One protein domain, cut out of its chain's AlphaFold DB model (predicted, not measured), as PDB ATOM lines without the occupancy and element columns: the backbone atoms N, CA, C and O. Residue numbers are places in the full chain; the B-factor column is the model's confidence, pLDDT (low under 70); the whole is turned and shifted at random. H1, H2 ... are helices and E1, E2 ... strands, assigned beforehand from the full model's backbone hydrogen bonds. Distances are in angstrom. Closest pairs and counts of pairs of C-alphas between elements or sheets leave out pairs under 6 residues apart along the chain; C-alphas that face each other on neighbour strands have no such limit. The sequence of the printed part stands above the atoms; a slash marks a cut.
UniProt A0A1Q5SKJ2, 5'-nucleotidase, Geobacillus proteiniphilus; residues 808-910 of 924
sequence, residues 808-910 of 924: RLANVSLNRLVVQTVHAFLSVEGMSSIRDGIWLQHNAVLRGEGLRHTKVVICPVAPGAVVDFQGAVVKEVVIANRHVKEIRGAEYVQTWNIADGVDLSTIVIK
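What this domain is: This is residues 808 to 910 of the 924 residues of the protein "5'-nucleotidase" of Geobacillus proteiniphilus (UniProt A0A1Q5SKJ2). What is the shape? With little regular structure, the chain winds in stacked turns, a short solenoid whose two walls are the parallel sheets E1 E3 E5 E7 E9 and E2 E4 E6 E8. What else? The 103 printed residues, 40 in named elements, run E1 E2 E3 E4 H1 E5 E6 E7 E8 E9, mostly strand. The whole is compact, radius of gyration of the C-alphas 12.4 A, spans 36 by 25 by 22 A.

Where its parts are: Where is the larger sheet? E1 is residues 817 to 819, from C-alpha 817 at (258.944, 150.874, 229.161); E3 838 to 840; E5 855 to 858; E7 876 to 879; E9 896 to 898, to C-alpha 898 at (278.604, 150.385, 229.982). The rest? E2 is 824 to 828, 12.6 A long; E4 844 to 847; E6 865 to 868; E8 884 to 888; H1 849 to 853.

How they stand to each other: How do strands pair? Among them, E5 and E7 are parallel, N 856 and O 876 2.8 A apart; E2 and E4 likewise, N 826 and O 845 2.9 A apart. And H1? It only grazes the sheet E2 E4 E6 E8; its closest C-alphas to E2 are those of Gly 850 and Val 828, 4.8 A. Within hydrogen-bond range are 0 of 1 O i to N i+4 pairs and 2 of 2 O i to N i+3.

The domain as a whole: How long? The C-alphas farthest apart, of Asn 811 and Ser 905, are 37.5 A apart. Any cut or doubt? The printed part has no cut, no link is long, and no printed residue is under 70 in pLDDT.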
ATOM      1  N   ARG A 808     253.510 160.416 235.211       89.94
ATOM      2  CA  ARG A 808     253.524 159.779 236.526       89.94
ATOM      3  C   ARG A 808     253.223 158.291 236.384       89.94
ATOM      4  O   ARG A 808     252.107 157.904 236.053       89.94
ATOM      5  N   LEU A 809     254.208 157.457 236.694       88.00
ATOM      6  CA  LEU A 809     254.087 156.004 236.738       88.00
ATOM      7  C   LEU A 809     253.851 155.575 238.188       88.00
ATOM      8  O   LEU A 809     254.798 155.305 238.931       88.00
ATOM      9  N   ALA A 810     252.581 155.529 238.593       88.69
ATOM     10  CA  ALA A 810     252.150 155.109 239.925       88.69
ATOM     11  C   ALA A 810     251.443 153.748 239.873       88.69
ATOM     12  O   ALA A 810     250.493 153.587 239.111       88.69
ATOM     13  N   ASN A 811     251.878 152.783 240.694       85.00
ATOM     14  CA  ASN A 811     251.316 151.421 240.757       85.00
ATOM     15  C   ASN A 811     251.331 150.678 239.413       85.00
ATOM     16  O   ASN A 811     250.466 149.847 239.132       85.00
ATOM     17  N   VAL A 812     252.304 150.988 238.561       84.56
ATOM     18  CA  VAL A 812     252.424 150.393 237.231       84.56
ATOM     19  C   VAL A 812     253.207 149.084 237.329       84.56
ATOM     20  O   VAL A 812     254.263 149.046 237.953       84.56
ATOM     21  N   SER A 813     252.724 148.016 236.687       88.81
ATOM     22  CA  SER A 813     253.456 146.752 236.536       88.81
ATOM     23  C   SER A 813     253.681 146.462 235.054       88.81
ATOM     24  O   SER A 813     252.744 146.130 234.330       88.81
ATOM     25  N   LEU A 814     254.918 146.634 234.588       90.06
ATOM     26  CA  LEU A 814     255.316 146.449 233.193       90.06
ATOM     27  C   LEU A 814     256.518 145.514 233.098       90.06
ATOM     28  O   LEU A 814     257.369 145.461 233.988       90.06
ATOM     29  N   ASN A 815     256.634 144.822 231.964       89.12
ATOM     30  CA  ASN A 815     257.889 144.163 231.618       89.12
ATOM     31  C   ASN A 815     258.924 145.212 231.196       89.12
ATOM     32  O   ASN A 815     259.985 145.269 231.793       89.12
ATOM     33  N   ARG A 816     258.603 146.107 230.256       93.00
ATOM     34  CA  ARG A 816     259.519 147.140 229.746       93.00
ATOM     35  C   ARG A 816     258.763 148.430 229.448       93.00
ATOM     36  O   ARG A 816     257.627 148.367 228.988       93.00
ATOM     37  N   LEU A 817     259.413 149.575 229.647       94.56
ATOM     38  CA  LEU A 817     258.944 150.874 229.161       94.56
ATOM     39  C   LEU A 817     259.948 151.422 228.145       94.56
ATOM     40  O   LEU A 817     261.131 151.498 228.458       94.56
ATOM     41  N   VAL A 818     259.488 151.811 226.955       94.75
ATOM     42  CA  VAL A 818     260.312 152.500 225.949       94.75
ATOM     43  C   VAL A 818     259.806 153.929 225.812       94.75
ATOM     44  O   VAL A 818     258.621 154.154 225.584       94.75
ATOM     45  N   VAL A 819     260.709 154.886 225.973       93.00
ATOM     46  CA  VAL A 819     260.431 156.318 225.992       93.00
ATOM     47  C   VAL A 819     260.992 156.913 224.709       93.00
ATOM     48  O   VAL A 819     262.201 157.110 224.575       93.00
ATOM     49  N   GLN A 820     260.091 157.149 223.757       89.12
ATOM     50  CA  GLN A 820     260.410 157.701 222.436       89.12
ATOM     51  C   GLN A 820     260.177 159.216 222.364       89.12
ATOM     52  O   GLN A 820     260.539 159.857 221.386       89.12
ATOM     53  N   THR A 821     259.568 159.799 223.398       82.69
ATOM     54  CA  THR A 821     259.322 161.237 223.482       82.69
ATOM     55  C   THR A 821     260.642 161.989 223.614       82.69
ATOM     56  O   THR A 821     261.453 161.684 224.492       82.69
ATOM     57  N   VAL A 822     260.845 162.996 222.766       80.56
ATOM     58  CA  VAL A 822     261.982 163.914 222.875       80.56
ATOM     59  C   VAL A 822     261.787 164.782 224.124       80.56
ATOM     60  O   VAL A 822     260.726 165.376 224.283       80.56
ATOM     61  N   HIS A 823     262.788 164.848 225.011       81.50
ATOM     62  CA  HIS A 823     262.723 165.582 226.287       81.50
ATOM     63  C   HIS A 823     261.631 165.069 227.250       81.50
ATOM     64  O   HIS A 823     260.790 165.828 227.713       81.50
ATOM     65  N   ALA A 824     261.632 163.775 227.576       87.75
ATOM     66  CA  ALA A 824     260.628 163.181 228.467       87.75
ATOM     67  C   ALA A 824     260.828 163.540 229.957       87.75
ATOM     68  O   ALA A 824     261.952 163.536 230.444       87.75
ATOM     69  N   PHE A 825     259.738 163.736 230.711       91.25
ATOM     70  CA  PHE A 825     259.750 163.951 232.169       91.25
ATOM     71  C   PHE A 825     258.987 162.812 232.868       91.25
ATOM     72  O   PHE A 825     257.775 162.680 232.693       91.25
ATOM     73  N   LEU A 826     259.673 161.960 233.639       92.25
ATOM     74  CA  LEU A 826     259.125 160.706 234.191       92.25
ATOM     75  C   LEU A 826     259.236 160.620 235.716       92.25
ATOM     76  O   LEU A 826     260.330 160.604 236.270       92.25
ATOM     77  N   SER A 827     258.096 160.501 236.402       92.94
ATOM     78  CA  SER A 827     258.049 160.321 237.859       92.94
ATOM     79  C   SER A 827     257.665 158.879 238.166       92.94
ATOM     80  O   SER A 827     256.516 158.493 237.949       92.94
ATOM     81  N   VAL A 828     258.616 158.072 238.638       91.50
ATOM     82  CA  VAL A 828     258.414 156.650 238.953       91.50
ATOM     83  C   VAL A 828     258.172 156.500 240.452       91.50
ATOM     84  O   VAL A 828     259.084 156.643 241.261       91.50
ATOM     85  N   GLU A 829     256.935 156.220 240.845       89.25
ATOM     86  CA  GLU A 829     256.566 156.095 242.260       89.25
ATOM     87  C   GLU A 829     257.017 154.746 242.849       89.25
ATOM     88  O   GLU A 829     257.103 153.745 242.135       89.25
ATOM     89  N   GLY A 830     257.249 154.693 244.165       80.12
ATOM     90  CA  GLY A 830     257.873 153.548 244.853       80.12
ATOM     91  C   GLY A 830     257.173 152.184 244.718       80.12
ATOM     92  O   GLY A 830     257.818 151.158 244.902       80.12
ATOM     93  N   MET A 831     255.881 152.146 244.373       78.88
ATOM     94  CA  MET A 831     255.128 150.898 244.163       78.88
ATOM     95  C   MET A 831     255.151 150.378 242.711       78.88
ATOM     96  O   MET A 831     254.603 149.311 242.437       78.88
ATOM     97  N   SER A 832     255.757 151.104 241.766       84.81
ATOM     98  CA  SER A 832     255.829 150.684 240.362       84.81
ATOM     99  C   SER A 832     256.944 149.655 240.126       84.81
ATOM    100  O   SER A 832     258.051 149.783 240.641       84.81
ATOM    101  N   SER A 833     256.666 148.637 239.308       85.50
ATOM    102  CA  SER A 833     257.597 147.565 238.939       85.50
ATOM    103  C   SER A 833     257.759 147.500 237.419       85.50
ATOM    104  O   SER A 833     256.813 147.170 236.705       85.50
ATOM    105  N   ILE A 834     258.962 147.801 236.924       92.00
ATOM    106  CA  ILE A 834     259.323 147.730 235.499       92.00
ATOM    107  C   ILE A 834     260.472 146.726 235.358       92.00
ATOM    108  O   ILE A 834     261.639 147.076 235.533       92.00
ATOM    109  N   ARG A 835     260.132 145.453 235.119       87.56
ATOM    110  CA  ARG A 835     261.039 144.301 235.321       87.56
ATOM    111  C   ARG A 835     262.332 144.370 234.494       87.56
ATOM    112  O   ARG A 835     263.409 144.138 235.039       87.56
ATOM    113  N   ASP A 836     262.231 144.745 233.222       90.25
ATOM    114  CA  ASP A 836     263.337 144.857 232.260       90.25
ATOM    115  C   ASP A 836     263.921 146.276 232.174       90.25
ATOM    116  O   ASP A 836     264.917 146.490 231.475       90.25
ATOM    117  N   GLY A 837     263.324 147.238 232.881       94.56
ATOM    118  CA  GLY A 837     263.767 148.627 232.940       94.56
ATOM    119  C   GLY A 837     263.107 149.595 231.950       94.56
ATOM    120  O   GLY A 837     262.228 149.241 231.157       94.56
ATOM    121  N   ILE A 838     263.547 150.850 232.039       97.12
ATOM    122  CA  ILE A 838     263.103 151.994 231.233       97.12
ATOM    123  C   ILE A 838     264.152 152.268 230.157       97.12
ATOM    124  O   ILE A 838     265.310 152.484 230.486       97.12
ATOM    125  N   TRP A 839     263.754 152.283 228.889       97.12
ATOM    126  CA  TRP A 839     264.619 152.543 227.739       97.12
ATOM    127  C   TRP A 839     264.398 153.963 227.227       97.12
ATOM    128  O   TRP A 839     263.289 154.297 226.821       97.12
ATOM    129  N   LEU A 840     265.443 154.784 227.233       97.00
ATOM    130  CA  LEU A 840     265.404 156.189 226.827       97.00
ATOM    131  C   LEU A 840     266.034 156.347 225.440       97.00
ATOM    132  O   LEU A 840     267.213 156.037 225.274       97.00
ATOM    133  N   GLN A 841     265.261 156.829 224.459       94.75
ATOM    134  CA  GLN A 841     265.741 157.073 223.087       94.75
ATOM    135  C   GLN A 841     266.165 158.528 222.821       94.75
ATOM    136  O   GLN A 841     266.782 158.810 221.796       94.75
ATOM    137  N   HIS A 842     265.875 159.447 223.744       92.75
ATOM    138  CA  HIS A 842     266.193 160.875 223.653       92.75
ATOM    139  C   HIS A 842     266.524 161.446 225.043       92.75
ATOM    140  O   HIS A 842     266.618 160.704 226.022       92.75
ATOM    141  N   ASN A 843     266.674 162.772 225.124       91.44
ATOM    142  CA  ASN A 843     266.807 163.518 226.376       91.44
ATOM    143  C   ASN A 843     265.672 163.181 227.350       91.44
ATOM    144  O   ASN A 843     264.513 163.105 226.932       91.44
ATOM    145  N   ALA A 844     265.982 163.020 228.638       94.38
ATOM    146  CA  ALA A 844     264.966 162.732 229.645       94.38
ATOM    147  C   ALA A 844     265.355 163.204 231.051       94.38
ATOM    148  O   ALA A 844     266.522 163.179 231.430       94.38
ATOM    149  N   VAL A 845     264.350 163.561 231.845       94.56
ATOM    150  CA  VAL A 845     264.461 163.842 233.276       94.56
ATOM    151  C   VAL A 845     263.633 162.806 234.030       94.56
ATOM    152  O   VAL A 845     262.449 162.614 233.742       94.56
ATOM    153  N   LEU A 846     264.244 162.110 234.983       95.62
ATOM    154  CA  LEU A 846     263.608 161.055 235.762       95.62
ATOM    155  C   LEU A 846     263.702 161.376 237.252       95.62
ATOM    156  O   LEU A 846     264.729 161.846 237.724       95.62
ATOM    157  N   ARG A 847     262.641 161.071 238.003       93.81
ATOM    158  CA  ARG A 847     262.631 161.155 239.471       93.81
ATOM    159  C   ARG A 847     261.769 160.062 240.097       93.81
ATOM    160  O   ARG A 847     260.991 159.401 239.409       93.81
ATOM    161  N   GLY A 848     261.838 159.952 241.421       91.25
ATOM    162  CA  GLY A 848     260.907 159.170 242.239       91.25
ATOM    163  C   GLY A 848     261.490 157.868 242.793       91.25
ATOM    164  O   GLY A 848     262.403 157.272 242.221       91.25
ATOM    165  N   GLU A 849     260.950 157.422 243.931       89.69
ATOM    166  CA  GLU A 849     261.450 156.265 244.693       89.69
ATOM    167  C   GLU A 849     261.412 154.940 243.915       89.69
ATOM    168  O   GLU A 849     262.181 154.032 244.218       89.69
ATOM    169  N   GLY A 850     260.567 154.805 242.889       91.44
ATOM    170  CA  GLY A 850     260.490 153.582 242.082       91.44
ATOM    171  C   GLY A 850     261.761 153.312 241.268       91.44
ATOM    172  O   GLY A 850     262.049 152.162 240.919       91.44
ATOM    173  N   LEU A 851     262.578 154.342 241.017       94.94
ATOM    174  CA  LEU A 851     263.881 154.195 240.362       94.94
ATOM    175  C   LEU A 851     264.868 153.367 241.196       94.94
ATOM    176  O   LEU A 851     265.700 152.662 240.619       94.94
ATOM    177  N   ARG A 852     264.700 153.323 242.526       93.62
ATOM    178  CA  ARG A 852     265.522 152.518 243.451       93.62
ATOM    179  C   ARG A 852     265.516 151.034 243.099       93.62
ATOM    180  O   ARG A 852     266.424 150.295 243.469       93.62
ATOM    181  N   HIS A 853     264.483 150.587 242.393       90.31
ATOM    182  CA  HIS A 853     264.278 149.194 242.011       90.31
ATOM    183  C   HIS A 853     264.267 148.982 240.492       90.31
ATOM    184  O   HIS A 853     264.061 147.854 240.035       90.31
ATOM    185  N   THR A 854     264.537 150.031 239.711       93.31
ATOM    186  CA  THR A 854     264.353 150.038 238.257       93.31
ATOM    187  C   THR A 854     265.666 150.296 237.528       93.31
ATOM    188  O   THR A 854     266.394 151.236 237.838       93.31
ATOM    189  N   LYS A 855     265.957 149.456 236.530       95.94
ATOM    190  CA  LYS A 855     267.064 149.659 235.589       95.94
ATOM    191  C   LYS A 855     266.689 150.730 234.563       95.94
ATOM    192  O   LYS A 855     265.580 150.689 234.031       95.94
ATOM    193  N   VAL A 856     267.603 151.636 234.237       97.44
ATOM    194  CA  VAL A 856     267.435 152.647 233.185       97.44
ATOM    195  C   VAL A 856     268.470 152.405 232.093       97.44
ATOM    196  O   VAL A 856     269.664 152.409 232.358       97.44
ATOM    197  N   VAL A 857     268.016 152.180 230.864       97.19
ATOM    198  CA  VAL A 857     268.847 151.966 229.679       97.19
ATOM    199  C   VAL A 857     268.809 153.225 228.823       97.19
ATOM    200  O   VAL A 857     267.766 153.574 228.273       97.19
ATOM    201  N   ILE A 858     269.941 153.908 228.704       97.12
ATOM    202  CA  ILE A 858     270.093 155.119 227.899       97.12
ATOM    203  C   ILE A 858     270.606 154.691 226.523       97.12
ATOM    204  O   ILE A 858     271.769 154.316 226.378       97.12
ATOM    205  N   CYS A 859     269.734 154.704 225.514       94.75
ATOM    206  CA  CYS A 859     270.036 154.269 224.147       94.75
ATOM    207  C   CYS A 859     269.544 155.306 223.121       94.75
ATOM    208  O   CYS A 859     268.560 155.060 222.415       94.75
ATOM    209  N   PRO A 860     270.182 156.490 223.048       94.00
ATOM    210  CA  PRO A 860     269.697 157.563 222.203       94.00
ATOM    211  C   PRO A 860     269.823 157.247 220.716       94.00
ATOM    212  O   PRO A 860     270.833 156.694 220.268       94.00
ATOM    213  N   VAL A 861     268.817 157.647 219.939       92.69
ATOM    214  CA  VAL A 861     268.800 157.445 218.480       92.69
ATOM    215  C   VAL A 861     269.617 158.496 217.714       92.69
ATOM    216  O   VAL A 861     269.936 158.270 216.553       92.69
ATOM    217  N   ALA A 862     270.007 159.600 218.363       89.06
ATOM    218  CA  ALA A 862     270.859 160.656 217.808       89.06
ATOM    219  C   ALA A 862     271.890 161.154 218.849       89.06
ATOM    220  O   ALA A 862     271.584 161.102 220.046       89.06
ATOM    221  N   PRO A 863     273.083 161.632 218.427       89.56
ATOM    222  CA  PRO A 863     274.103 162.192 219.320       89.56
ATOM    223  C   PRO A 863     273.608 163.383 220.148       89.56
ATOM    224  O   PRO A 863     272.738 164.133 219.715       89.56
ATOM    225  N   GLY A 864     274.221 163.601 221.313       88.62
ATOM    226  CA  GLY A 864     273.985 164.796 222.129       88.62
ATOM    227  C   GLY A 864     273.029 164.601 223.305       88.62
ATOM    228  O   GLY A 864     272.631 165.591 223.916       88.62
ATOM    229  N   ALA A 865     272.653 163.363 223.636       92.69
ATOM    230  CA  ALA A 865     271.602 163.123 224.616       92.69
ATOM    231  C   ALA A 865     272.021 163.462 226.056       92.69
ATOM    232  O   ALA A 865     273.111 163.097 226.501       92.69
ATOM    233  N   VAL A 866     271.118 164.106 226.793       94.50
ATOM    234  CA  VAL A 866     271.263 164.491 228.196       94.50
ATOM    235  C   VAL A 866     270.183 163.806 229.029       94.50
ATOM    236  O   VAL A 866     268.990 163.943 228.743       94.50
ATOM    237  N   VAL A 867     270.599 163.085 230.071       96.06
ATOM    238  CA  VAL A 867     269.691 162.454 231.041       96.06
ATOM    239  C   VAL A 867     269.929 163.035 232.429       96.06
ATOM    240  O   VAL A 867     271.069 163.139 232.862       96.06
ATOM    241  N   ASP A 868     268.870 163.401 233.142       96.62
ATOM    242  CA  ASP A 868     268.962 163.945 234.499       96.62
ATOM    243  C   ASP A 868     268.123 163.114 235.476       96.62
ATOM    244  O   ASP A 868     266.917 162.950 235.287       96.62
ATOM    245  N   PHE A 869     268.757 162.576 236.515       96.50
ATOM    246  CA  PHE A 869     268.095 161.790 237.559       96.50
ATOM    247  C   PHE A 869     267.660 162.618 238.772       96.50
ATOM    248  O   PHE A 869     267.057 162.068 239.691       96.50
ATOM    249  N   GLN A 870     267.978 163.915 238.816       91.44
ATOM    250  CA  GLN A 870     267.643 164.822 239.920       91.44
ATOM    251  C   GLN A 870     268.036 164.298 241.317       91.44
ATOM    252  O   GLN A 870     267.347 164.572 242.299       91.44
ATOM    253  N   GLY A 871     269.112 163.509 241.414       90.25
ATOM    254  CA  GLY A 871     269.549 162.919 242.679       90.25
ATOM    255  C   GLY A 871     268.667 161.754 243.140       90.25
ATOM    256  O   GLY A 871     268.634 161.431 244.325       90.25
ATOM    257  N   ALA A 872     267.920 161.110 242.242       93.31
ATOM    258  CA  ALA A 872     267.175 159.903 242.570       93.31
ATOM    259  C   ALA A 872     268.117 158.715 242.820       93.31
ATOM    260  O   ALA A 872     269.148 158.553 242.168       93.31
ATOM    261  N   VAL A 873     267.721 157.822 243.732       95.31
ATOM    262  CA  VAL A 873     268.385 156.524 243.885       95.31
ATOM    263  C   VAL A 873     267.974 155.638 242.713       95.31
ATOM    264  O   VAL A 873     266.794 155.330 242.577       95.31
ATOM    265  N   VAL A 874     268.927 155.214 241.879       95.50
ATOM    266  CA  VAL A 874     268.657 154.399 240.678       95.50
ATOM    267  C   VAL A 874     269.315 153.032 240.820       95.50
ATOM    268  O   VAL A 874     270.509 152.958 241.103       95.50
ATOM    269  N   LYS A 875     268.560 151.945 240.606       94.38
ATOM    270  CA  LYS A 875     269.069 150.565 240.746       94.38
ATOM    271  C   LYS A 875     270.261 150.281 239.834       94.38
ATOM    272  O   LYS A 875     271.249 149.697 240.259       94.38
ATOM    273  N   GLU A 876     270.128 150.628 238.561       95.19
ATOM    274  CA  GLU A 876     271.132 150.341 237.541       95.19
ATOM    275  C   GLU A 876     270.973 151.323 236.381       95.19
ATOM    276  O   GLU A 876     269.852 151.534 235.915       95.19
ATOM    277  N   VAL A 877     272.078 151.892 235.898       97.12
ATOM    278  CA  VAL A 877     272.114 152.696 234.671       97.12
ATOM    279  C   VAL A 877     272.962 151.975 233.629       97.12
ATOM    280  O   VAL A 877     274.128 151.671 233.878       97.12
ATOM    281  N   VAL A 878     272.371 151.719 232.461       96.19
ATOM    282  CA  VAL A 878     273.041 151.138 231.295       96.19
ATOM    283  C   VAL A 878     273.266 152.224 230.247       96.19
ATOM    284  O   VAL A 878     272.290 152.776 229.736       96.19
ATOM    285  N   ILE A 879     274.517 152.518 229.893       95.50
ATOM    286  CA  ILE A 879     274.841 153.400 228.761       95.50
ATOM    287  C   ILE A 879     275.033 152.518 227.529       95.50
ATOM    288  O   ILE A 879     276.030 151.811 227.418       95.50
ATOM    289  N   ALA A 880     274.046 152.515 226.633       92.81
ATOM    290  CA  ALA A 880     273.959 151.519 225.568       92.81
ATOM    291  C   ALA A 880     274.693 151.907 224.273       92.81
ATOM    292  O   ALA A 880     274.922 151.039 223.437       92.81
ATOM    293  N   ASN A 881     275.013 153.189 224.060       91.38
ATOM    294  CA  ASN A 881     275.772 153.648 222.894       91.38
ATOM    295  C   ASN A 881     276.471 155.005 223.147       91.38
ATOM    296  O   ASN A 881     276.249 155.661 224.165       91.38
ATOM    297  N   ARG A 882     277.300 155.435 222.185       91.00
ATOM    298  CA  ARG A 882     278.123 156.662 222.226       91.00
ATOM    299  C   ARG A 882     277.360 157.986 222.081       91.00
ATOM    300  O   ARG A 882     277.978 159.038 222.006       91.00
ATOM    301  N   HIS A 883     276.036 157.961 221.938       94.19
ATOM    302  CA  HIS A 883     275.257 159.171 221.657       94.19
ATOM    303  C   HIS A 883     274.909 159.981 222.913       94.19
ATOM    304  O   HIS A 883     274.358 161.079 222.803       94.19
ATOM    305  N   VAL A 884     275.224 159.462 224.099       94.69
ATOM    306  CA  VAL A 884     275.041 160.172 225.367       94.69
ATOM    307  C   VAL A 884     276.128 161.231 225.516       94.69
ATOM    308  O   VAL A 884     277.307 160.917 225.451       94.69
ATOM    309  N   LYS A 885     275.726 162.483 225.727       95.44
ATOM    310  CA  LYS A 885     276.628 163.611 225.991       95.44
ATOM    311  C   LYS A 885     276.808 163.846 227.485       95.44
ATOM    312  O   LYS A 885     277.915 164.127 227.938       95.44
ATOM    313  N   GLU A 886     275.721 163.765 228.251       95.75
ATOM    314  CA  GLU A 886     275.749 164.133 229.667       95.75
ATOM    315  C   GLU A 886     274.727 163.352 230.507       95.75
ATOM    316  O   GLU A 886     273.602 163.102 230.071       95.75
ATOM    317  N   ILE A 887     275.110 163.001 231.736       96.44
ATOM    318  CA  ILE A 887     274.225 162.439 232.760       96.44
ATOM    319  C   ILE A 887     274.342 163.282 234.036       96.44
ATOM    320  O   ILE A 887     275.435 163.456 234.572       96.44
ATOM    321  N   ARG A 888     273.224 163.805 234.539       96.12
ATOM    322  CA  ARG A 888     273.151 164.690 235.716       96.12
ATOM    323  C   ARG A 888     272.402 164.022 236.869       96.12
ATOM    324  O   ARG A 888     271.636 163.080 236.658       96.12
ATOM    325  N   GLY A 889     272.626 164.508 238.091       93.81
ATOM    326  CA  GLY A 889     271.939 164.014 239.288       93.81
ATOM    327  C   GLY A 889     272.218 162.544 239.608       93.81
ATOM    328  O   GLY A 889     271.346 161.852 240.132       93.81
ATOM    329  N   ALA A 890     273.393 162.041 239.225       94.19
ATOM    330  CA  ALA A 890     273.708 160.615 239.224       94.19
ATOM    331  C   ALA A 890     274.448 160.117 240.487       94.19
ATOM    332  O   ALA A 890     274.949 158.991 240.513       94.19
ATOM    333  N   GLU A 891     274.517 160.918 241.554       92.94
ATOM    334  CA  GLU A 891     275.239 160.609 242.801       92.94
ATOM    335  C   GLU A 891     274.746 159.362 243.549       92.94
ATOM    336  O   GLU A 891     275.499 158.798 244.346       92.94
ATOM    337  N   TYR A 892     273.512 158.919 243.294       94.38
ATOM    338  CA  TYR A 892     272.901 157.754 243.940       94.38
ATOM    339  C   TYR A 892     272.571 156.616 242.962       94.38
ATOM    340  O   TYR A 892     271.731 155.757 243.253       94.38
ATOM    341  N   VAL A 893     273.242 156.577 241.807       95.50
ATOM    342  CA  VAL A 893     273.215 155.405 240.923       95.50
ATOM    343  C   VAL A 893     273.959 154.251 241.600       95.50
ATOM    344  O   VAL A 893     275.142 154.355 241.912       95.50
ATOM    345  N   GLN A 894     273.259 153.139 241.830       93.69
ATOM    346  CA  GLN A 894     273.772 151.997 242.594       93.69
ATOM    347  C   GLN A 894     274.675 151.069 241.777       93.69
ATOM    348  O   GLN A 894     275.524 150.381 242.338       93.69
ATOM    349  N   THR A 895     274.465 150.973 240.465       94.12
ATOM    350  CA  THR A 895     275.254 150.116 239.569       94.12
ATOM    351  C   THR A 895     275.307 150.736 238.180       94.12
ATOM    352  O   THR A 895     274.287 151.209 237.676       94.12
ATOM    353  N   TRP A 896     276.481 150.708 237.555       93.94
ATOM    354  CA  TRP A 896     276.673 151.149 236.179       93.94
ATOM    355  C   TRP A 896     277.023 149.962 235.283       93.94
ATOM    356  O   TRP A 896     277.807 149.085 235.657       93.94
ATOM    357  N   ASN A 897     276.451 149.956 234.086       92.88
ATOM    358  CA  ASN A 897     276.751 149.004 233.028       92.88
ATOM    359  C   ASN A 897     277.003 149.795 231.740       92.88
ATOM    360  O   ASN A 897     276.188 150.625 231.340       92.88
ATOM    361  N   ILE A 898     278.159 149.596 231.127       92.88
ATOM    362  CA  ILE A 898     278.604 150.385 229.982       92.88
ATOM    363  C   ILE A 898     278.759 149.420 228.818       92.88
ATOM    364  O   ILE A 898     279.549 148.488 228.910       92.88
ATOM    365  N   ALA A 899     277.986 149.620 227.752       89.69
ATOM    366  CA  ALA A 899     278.045 148.739 226.594       89.69
ATOM    367  C   ALA A 899     279.395 148.846 225.866       89.69
ATOM    368  O   ALA A 899     280.035 149.903 225.857       89.69
ATOM    369  N   ASP A 900     279.787 147.759 225.197       83.94
ATOM    370  CA  ASP A 900     281.001 147.705 224.386       83.94
ATOM    371  C   ASP A 900     281.042 148.842 223.350       83.94
ATOM    372  O   ASP A 900     280.096 149.064 222.590       83.94
ATOM    373  N   GLY A 901     282.164 149.570 223.312       81.81
ATOM    374  CA  GLY A 901     282.384 150.689 222.387       81.81
ATOM    375  C   GLY A 901     281.910 152.063 222.881       81.81
ATOM    376  O   GLY A 901     281.968 153.026 222.115       81.81
ATOM    377  N   VAL A 902     281.463 152.185 224.136       90.06
ATOM    378  CA  VAL A 902     281.171 153.480 224.773       90.06
ATOM    379  C   VAL A 902     282.400 154.006 225.517       90.06
ATOM    380  O   VAL A 902     282.852 153.409 226.492       90.06
ATOM    381  N   ASP A 903     282.914 155.160 225.088       89.62
ATOM    382  CA  ASP A 903     284.008 155.858 225.767       89.62
ATOM    383  C   ASP A 903     283.465 156.842 226.813       89.62
ATOM    384  O   ASP A 903     282.970 157.922 226.483       89.62
ATOM    385  N   LEU A 904     283.584 156.483 228.093       89.44
ATOM    386  CA  LEU A 904     283.146 157.327 229.208       89.44
ATOM    387  C   LEU A 904     283.882 158.669 229.299       89.44
ATOM    388  O   LEU A 904     283.336 159.592 229.895       89.44
ATOM    389  N   SER A 905     285.082 158.812 228.725       87.56
ATOM    390  CA  SER A 905     285.796 160.099 228.727       87.56
ATOM    391  C   SER A 905     285.086 161.166 227.888       87.56
ATOM    392  O   SER A 905     285.251 162.361 228.124       87.56
ATOM    393  N   THR A 906     284.234 160.732 226.956       88.62
ATOM    394  CA  THR A 906     283.417 161.605 226.105       88.62
ATOM    395  C   THR A 906     282.072 161.981 226.735       88.62
ATOM    396  O   THR A 906     281.349 162.809 226.180       88.62
ATOM    397  N   ILE A 907     281.737 161.409 227.900       92.75
ATOM    398  CA  ILE A 907     280.451 161.596 228.578       92.75
ATOM    399  C   ILE A 907     280.661 162.347 229.888       92.75
ATOM    400  O   ILE A 907     281.353 161.895 230.798       92.75
ATOM    401  N   VAL A 908     279.986 163.483 230.025       94.62
ATOM    402  CA  VAL A 908     280.022 164.268 231.257       94.62
ATOM    403  C   VAL A 908     279.037 163.673 232.265       94.62
ATOM    404  O   VAL A 908     277.834 163.687 232.030       94.62
ATOM    405  N   ILE A 909     279.512 163.165 233.405       94.81
ATOM    406  CA  ILE A 909     278.642 162.650 234.476       94.81
ATOM    407  C   ILE A 909     278.792 163.534 235.711       94.81
ATOM    408  O   ILE A 909     279.906 163.764 236.178       94.81
ATOM    409  N   LYS A 910     277.675 164.050 236.234       94.31
ATOM    410  CA  LYS A 910     277.649 165.025 237.332       94.31
ATOM    411  C   LYS A 910     276.646 164.663 238.424       94.31
ATOM    412  O   LYS A 910     275.618 164.030 238.171       94.31
TER     413      LYS A 910